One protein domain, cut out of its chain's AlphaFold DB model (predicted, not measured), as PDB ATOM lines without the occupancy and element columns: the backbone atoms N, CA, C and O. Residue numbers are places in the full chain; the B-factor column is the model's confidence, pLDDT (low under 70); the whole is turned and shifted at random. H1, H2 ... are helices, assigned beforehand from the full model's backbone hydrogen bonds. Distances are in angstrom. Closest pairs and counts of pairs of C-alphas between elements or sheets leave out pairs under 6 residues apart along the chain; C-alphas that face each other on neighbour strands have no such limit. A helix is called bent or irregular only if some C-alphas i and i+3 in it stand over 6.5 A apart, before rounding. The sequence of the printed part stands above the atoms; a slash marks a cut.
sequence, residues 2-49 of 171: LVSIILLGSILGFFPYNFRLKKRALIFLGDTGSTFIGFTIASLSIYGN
ATOM      1  N   LEU A   2     -76.558  18.268  -4.873       93.12
ATOM      2  CA  LEU A   2     -75.624  19.411  -4.923       93.12
ATOM      3  C   LEU A   2     -76.052  20.515  -5.910       93.12
ATOM      4  O   LEU A   2     -76.158  21.674  -5.522       93.12
ATOM      5  N   VAL A   3     -76.378  20.145  -7.154       93.88
ATOM      6  CA  VAL A   3     -76.856  21.089  -8.184       93.88
ATOM      7  C   VAL A   3     -78.090  21.864  -7.712       93.88
ATOM      8  O   VAL A   3     -78.165  23.074  -7.894       93.88
ATOM      9  N   SER A   4     -79.035  21.192  -7.050       92.38
ATOM     10  CA  SER A   4     -80.254  21.811  -6.518       92.38
ATOM     11  C   SER A   4     -79.948  22.851  -5.435       92.38
ATOM     12  O   SER A   4     -80.563  23.912  -5.425       92.38
ATOM     13  N   ILE A   5     -78.976  22.577  -4.556       95.50
ATOM     14  CA  ILE A   5     -78.553  23.498  -3.488       95.50
ATOM     15  C   ILE A   5     -77.842  24.721  -4.079       95.50
ATOM     16  O   ILE A   5     -78.151  25.847  -3.695       95.50
ATOM     17  N   ILE A   6     -76.938  24.521  -5.044       96.88
ATOM     18  CA  ILE A   6     -76.247  25.619  -5.741       96.88
ATOM     19  C   ILE A   6     -77.260  26.507  -6.474       96.88
ATOM     20  O   ILE A   6     -77.195  27.736  -6.384       96.88
ATOM     21  N   LEU A   7     -78.226  25.892  -7.163       96.06
ATOM     22  CA  LEU A   7     -79.285  26.611  -7.866       96.06
ATOM     23  C   LEU A   7     -80.153  27.413  -6.889       96.06
ATOM     24  O   LEU A   7     -80.398  28.594  -7.122       96.06
ATOM     25  N   LEU A   8     -80.563  26.804  -5.770       95.88
ATOM     26  CA  LEU A   8     -81.325  27.478  -4.719       95.88
ATOM     27  C   LEU A   8     -80.550  28.667  -4.142       95.88
ATOM     28  O   LEU A   8     -81.103  29.759  -4.060       95.88
ATOM     29  N   GLY A   9     -79.271  28.487  -3.798       97.06
ATOM     30  CA  GLY A   9     -78.416  29.562  -3.291       97.06
ATOM     31  C   GLY A   9     -78.274  30.719  -4.284       97.06
ATOM     32  O   GLY A   9     -78.394  31.880  -3.903       97.06
ATOM     33  N   SER A  10     -78.118  30.407  -5.572       95.94
ATOM     34  CA  SER A  10     -78.041  31.411  -6.644       95.94
ATOM     35  C   SER A  10     -79.350  32.196  -6.787       95.94
ATOM     36  O   SER A  10     -79.336  33.425  -6.881       95.94
ATOM     37  N   ILE A  11     -80.498  31.507  -6.744       95.94
ATOM     38  CA  ILE A  11     -81.826  32.137  -6.800       95.94
ATOM     39  C   ILE A  11     -82.066  32.995  -5.556       95.94
ATOM     40  O   ILE A  11     -82.538  34.120  -5.687       95.94
ATOM     41  N   LEU A  12     -81.712  32.510  -4.362       95.75
ATOM     42  CA  LEU A  12     -81.836  33.267  -3.116       95.75
ATOM     43  C   LEU A  12     -80.938  34.510  -3.105       95.75
ATOM     44  O   LEU A  12     -81.364  35.545  -2.604       95.75
ATOM     45  N   GLY A  13     -79.743  34.451  -3.700       95.19
ATOM     46  CA  GLY A  13     -78.883  35.624  -3.885       95.19
ATOM     47  C   GLY A  13     -79.484  36.662  -4.841       95.19
ATOM     48  O   GLY A  13     -79.382  37.862  -4.602       95.19
ATOM     49  N   PHE A  14     -80.167  36.214  -5.897       95.12
ATOM     50  CA  PHE A  14     -80.866  37.078  -6.853       95.12
ATOM     51  C   PHE A  14     -82.182  37.661  -6.297       95.12
ATOM     52  O   PHE A  14     -82.554  38.799  -6.607       95.12
ATOM     53  N   PHE A  15     -82.889  36.897  -5.464       92.94
ATOM     54  CA  PHE A  15     -84.268  37.160  -5.055       92.94
ATOM     55  C   PHE A  15     -84.503  38.554  -4.433       92.94
ATOM     56  O   PHE A  15     -85.439  39.219  -4.880       92.94
ATOM     57  N   PRO A  16     -83.672  39.084  -3.506       93.12
ATOM     58  CA  PRO A  16     -83.867  40.418  -2.921       93.12
ATOM     59  C   PRO A  16     -83.785  41.572  -3.930       93.12
ATOM     60  O   PRO A  16     -84.414  42.618  -3.744       93.12
ATOM     61  N   TYR A  17     -83.017  41.403  -5.010       92.81
ATOM     62  CA  TYR A  17     -82.873  42.413  -6.060       92.81
ATOM     63  C   TYR A  17     -84.056  42.399  -7.033       92.81
ATOM     64  O   TYR A  17     -84.409  43.439  -7.602       92.81
ATOM     65  N   ASN A  18     -84.692  41.238  -7.193       93.38
ATOM     66  CA  ASN A  18     -85.842  41.046  -8.063       93.38
ATOM     67  C   ASN A  18     -87.172  41.332  -7.348       93.38
ATOM     68  O   ASN A  18     -87.940  42.198  -7.776       93.38
ATOM     69  N   PHE A  19     -87.427  40.656  -6.226       88.81
ATOM     70  CA  PHE A  19     -88.663  40.766  -5.461       88.81
ATOM     71  C   PHE A  19     -88.605  41.947  -4.486       88.81
ATOM     72  O   PHE A  19     -88.302  41.822  -3.299       88.81
ATOM     73  N   ARG A  20     -88.916  43.140  -4.999       84.44
ATOM     74  CA  ARG A  20     -88.926  44.382  -4.216       84.44
ATOM     75  C   ARG A  20     -90.360  44.834  -3.938       84.44
ATOM     76  O   ARG A  20     -91.023  45.422  -4.781       84.44
ATOM     77  N   LEU A  21     -90.833  44.623  -2.708       72.88
ATOM     78  CA  LEU A  21     -92.231  44.879  -2.311       72.88
ATOM     79  C   LEU A  21     -92.716  46.325  -2.519       72.88
ATOM     80  O   LEU A  21     -93.902  46.544  -2.770       72.88
ATOM     81  N   LYS A  22     -91.835  47.325  -2.390       78.12
ATOM     82  CA  LYS A  22     -92.189  48.758  -2.476       78.12
ATOM     83  C   LYS A  22     -91.547  49.492  -3.659       78.12
ATOM     84  O   LYS A  22     -91.847  50.659  -3.872       78.12
ATOM     85  N   LYS A  23     -90.645  48.849  -4.404       83.56
ATOM     86  CA  LYS A  23     -89.829  49.480  -5.455       83.56
ATOM     87  C   LYS A  23     -89.818  48.590  -6.700       83.56
ATOM     88  O   LYS A  23     -90.097  47.405  -6.602       83.56
ATOM     89  N   ARG A  24     -89.489  49.138  -7.871       84.56
ATOM     90  CA  ARG A  24     -89.323  48.330  -9.096       84.56
ATOM     91  C   ARG A  24     -88.163  47.341  -8.937       84.56
ATOM     92  O   ARG A  24     -87.230  47.644  -8.195       84.56
ATOM     93  N   ALA A  25     -88.209  46.193  -9.613       87.81
ATOM     94  CA  ALA A  25     -87.088  45.250  -9.640       87.81
ATOM     95  C   ALA A  25     -85.801  45.966 -10.090       87.81
ATOM     96  O   ALA A  25     -85.849  46.792 -11.001       87.81
ATOM     97  N   LEU A  26     -84.678  45.698  -9.416       90.69
ATOM     98  CA  LEU A  26     -83.372  46.250  -9.806       90.69
ATOM     99  C   LEU A  26     -82.765  45.450 -10.950       90.69
ATOM    100  O   LEU A  26     -82.160  46.019 -11.849       90.69
ATOM    101  N   ILE A  27     -82.929  44.130 -10.887       92.50
ATOM    102  CA  ILE A  27     -82.368  43.189 -11.847       92.50
ATOM    103  C   ILE A  27     -83.492  42.248 -12.281       92.50
ATOM    104  O   ILE A  27     -84.246  41.713 -11.457       92.50
ATOM    105  N   PHE A  28     -83.620  42.071 -13.592       91.75
ATOM    106  CA  PHE A  28     -84.516  41.095 -14.199       91.75
ATOM    107  C   PHE A  28     -83.745  39.818 -14.511       91.75
ATOM    108  O   PHE A  28     -82.571  39.867 -14.859       91.75
ATOM    109  N   LEU A  29     -84.423  38.677 -14.403       93.62
ATOM    110  CA  LEU A  29     -83.822  37.369 -14.664       93.62
ATOM    111  C   LEU A  29     -83.411  37.202 -16.141       93.62
ATOM    112  O   LEU A  29     -82.438  36.515 -16.443       93.62
ATOM    113  N   GLY A  30     -84.162  37.840 -17.044       92.19
ATOM    114  CA  GLY A  30     -83.987  37.731 -18.490       92.19
ATOM    115  C   GLY A  30     -84.353  36.354 -19.053       92.19
ATOM    116  O   GLY A  30     -84.678  35.405 -18.327       92.19
ATOM    117  N   ASP A  31     -84.281  36.242 -20.376       91.00
ATOM    118  CA  ASP A  31     -84.580  34.995 -21.084       91.00
ATOM    119  C   ASP A  31     -83.497  33.941 -20.829       91.00
ATOM    120  O   ASP A  31     -83.796  32.769 -20.611       91.00
ATOM    121  N   THR A  32     -82.231  34.359 -20.746       92.81
ATOM    122  CA  THR A  32     -81.109  33.459 -20.447       92.81
ATOM    123  C   THR A  32     -81.250  32.818 -19.066       92.81
ATOM    124  O   THR A  32     -81.114  31.605 -18.934       92.81
ATOM    125  N   GLY A  33     -81.570  33.605 -18.033       93.62
ATOM    126  CA  GLY A  33     -81.719  33.080 -16.676       93.62
ATOM    127  C   GLY A  33     -82.934  32.161 -16.534       93.62
ATOM    128  O   GLY A  33     -82.836  31.090 -15.940       93.62
ATOM    129  N   SER A  34     -84.076  32.545 -17.114       93.00
ATOM    130  CA  SER A  34     -85.308  31.749 -17.037       93.00
ATOM    131  C   SER A  34     -85.199  30.416 -17.784       93.00
ATOM    132  O   SER A  34     -85.597  29.385 -17.239       93.00
ATOM    133  N   THR A  35     -84.604  30.405 -18.980       93.56
ATOM    134  CA  THR A  35     -84.374  29.171 -19.752       93.56
ATOM    135  C   THR A  35     -83.355  28.255 -19.080       93.56
ATOM    136  O   THR A  35     -83.600  27.053 -18.993       93.56
ATOM    137  N   PHE A  36     -82.269  28.802 -18.522       96.19
ATOM    138  CA  PHE A  36     -81.282  28.029 -17.762       96.19
ATOM    139  C   PHE A  36     -81.889  27.364 -16.517       96.19
ATOM    140  O   PHE A  36     -81.704  26.163 -16.302       96.19
ATOM    141  N   ILE A  37     -82.652  28.118 -15.712       95.88
ATOM    142  CA  ILE A  37     -83.326  27.576 -14.521       95.88
ATOM    143  C   ILE A  37     -84.344  26.508 -14.931       95.88
ATOM    144  O   ILE A  37     -84.352  25.421 -14.352       95.88
ATOM    145  N   GLY A  38     -85.171  26.786 -15.945       94.12
ATOM    146  CA  GLY A  38     -86.179  25.848 -16.439       94.12
ATOM    147  C   GLY A  38     -85.567  24.537 -16.934       94.12
ATOM    148  O   GLY A  38     -86.010  23.465 -16.523       94.12
ATOM    149  N   PHE A  39     -84.509  24.616 -17.745       94.94
ATOM    150  CA  PHE A  39     -83.763  23.447 -18.210       94.94
ATOM    151  C   PHE A  39     -83.178  22.652 -17.040       94.94
ATOM    152  O   PHE A  39     -83.390  21.447 -16.953       94.94
ATOM    153  N   THR A  40     -82.512  23.327 -16.100       95.56
ATOM    154  CA  THR A  40     -81.868  22.667 -14.956       95.56
ATOM    155  C   THR A  40     -82.883  21.925 -14.087       95.56
ATOM    156  O   THR A  40     -82.651  20.772 -13.726       95.56
ATOM    157  N   ILE A  41     -84.026  22.546 -13.767       94.25
ATOM    158  CA  ILE A  41     -85.068  21.890 -12.966       94.25
ATOM    159  C   ILE A  41     -85.698  20.732 -13.751       94.25
ATOM    160  O   ILE A  41     -85.896  19.673 -13.170       94.25
ATOM    161  N   ALA A  42     -85.930  20.870 -15.061       92.62
ATOM    162  CA  ALA A  42     -86.429  19.771 -15.890       92.62
ATOM    163  C   ALA A  42     -85.453  18.579 -15.935       92.62
ATOM    164  O   ALA A  42     -85.869  17.432 -15.774       92.62
ATOM    165  N   SER A  43     -84.147  18.830 -16.079       93.44
ATOM    166  CA  SER A  43     -83.122  17.781 -16.004       93.44
ATOM    167  C   SER A  43     -83.100  17.109 -14.630       93.44
ATOM    168  O   SER A  43     -83.014  15.885 -14.548       93.44
ATOM    169  N   LEU A  44     -83.234  17.884 -13.548       92.25
ATOM    170  CA  LEU A  44     -83.349  17.344 -12.191       92.25
ATOM    171  C   LEU A  44     -84.630  16.519 -12.006       92.25
ATOM    172  O   LEU A  44     -84.575  15.495 -11.336       92.25
ATOM    173  N   SER A  45     -85.748  16.915 -12.618       89.81
ATOM    174  CA  SER A  45     -87.009  16.159 -12.638       89.81
ATOM    175  C   SER A  45     -86.888  14.801 -13.323       89.81
ATOM    176  O   SER A  45     -87.576  13.872 -12.922       89.81
ATOM    177  N   ILE A  46     -86.003  14.654 -14.308       89.19
ATOM    178  CA  ILE A  46     -85.750  13.363 -14.967       89.19
ATOM    179  C   ILE A  46     -84.742  12.528 -14.170       89.19
ATOM    180  O   ILE A  46     -84.922  11.327 -14.011       89.19
ATOM    181  N   TYR A  47     -83.674  13.157 -13.671       87.94
ATOM    182  CA  TYR A  47     -82.597  12.465 -12.955       87.94
ATOM    183  C   TYR A  47     -82.958  12.098 -11.507       87.94
ATOM    184  O   TYR A  47     -82.329  11.232 -10.899       87.94
ATOM    185  N   GLY A  48     -83.925  12.797 -10.914       81.94
ATOM    186  CA  GLY A  48     -84.339  12.585  -9.536       81.94
ATOM    187  C   GLY A  48     -84.889  11.179  -9.305       81.94
ATOM    188  O   GLY A  48     -85.622  10.639 -10.123       81.94
ATOM    189  N   ASN A  49     -84.549  10.605  -8.152       81.62
ATOM    190  CA  ASN A  49     -85.202   9.405  -7.648       81.62
ATOM    191  C   ASN A  49     -86.406   9.841  -6.799       81.62
ATOM    192  O   ASN A  49     -86.235  10.421  -5.710       81.62
TER     193      ASN A  49
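This is residues 2 to 49 of the 171 residues of an uncharacterized protein of Candidatus Marinimicrobia bacterium (UniProt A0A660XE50). Two long helices, H1 and H2, run side by side in opposite ways, close together but with few contacts, and a long looped link, residues 19 to 29, joins them at one end. The printed part has 48 residues, with H1 then H2 along it and no named strand; the class is all helix. The whole is loose, with a radius of gyration of the C-alphas of 12.6 A, and spans 40 by 20 by 13 A.

H1, residues 2 to 18, begins at C-alpha 2 (-75.624, 19.411, -4.923) and is 24.1 A long. It is irregular, but only just: C-alphas 13 and 16 are 7.0 A apart. H2, residues 30 to 47, is 25.9 A long and ends at C-alpha 47 (-82.597, 12.465, -12.955).

H1 and H2 are close but not clearly touching; their closest C-alphas, those of Leu 7 and Ile 37, are 7.8 A apart. They run opposite ways at a shallow tilt of 28 degrees. Every O i to N i+4 pair is within hydrogen-bond range in H2, and 11 of 13 in H1.

The C-alphas farthest apart, those of Lys 23 and Asn 49, are 40.4 A apart. The printed part has no cut, and the link from H1 to H2 is long. No printed residue has a pLDDT under 70.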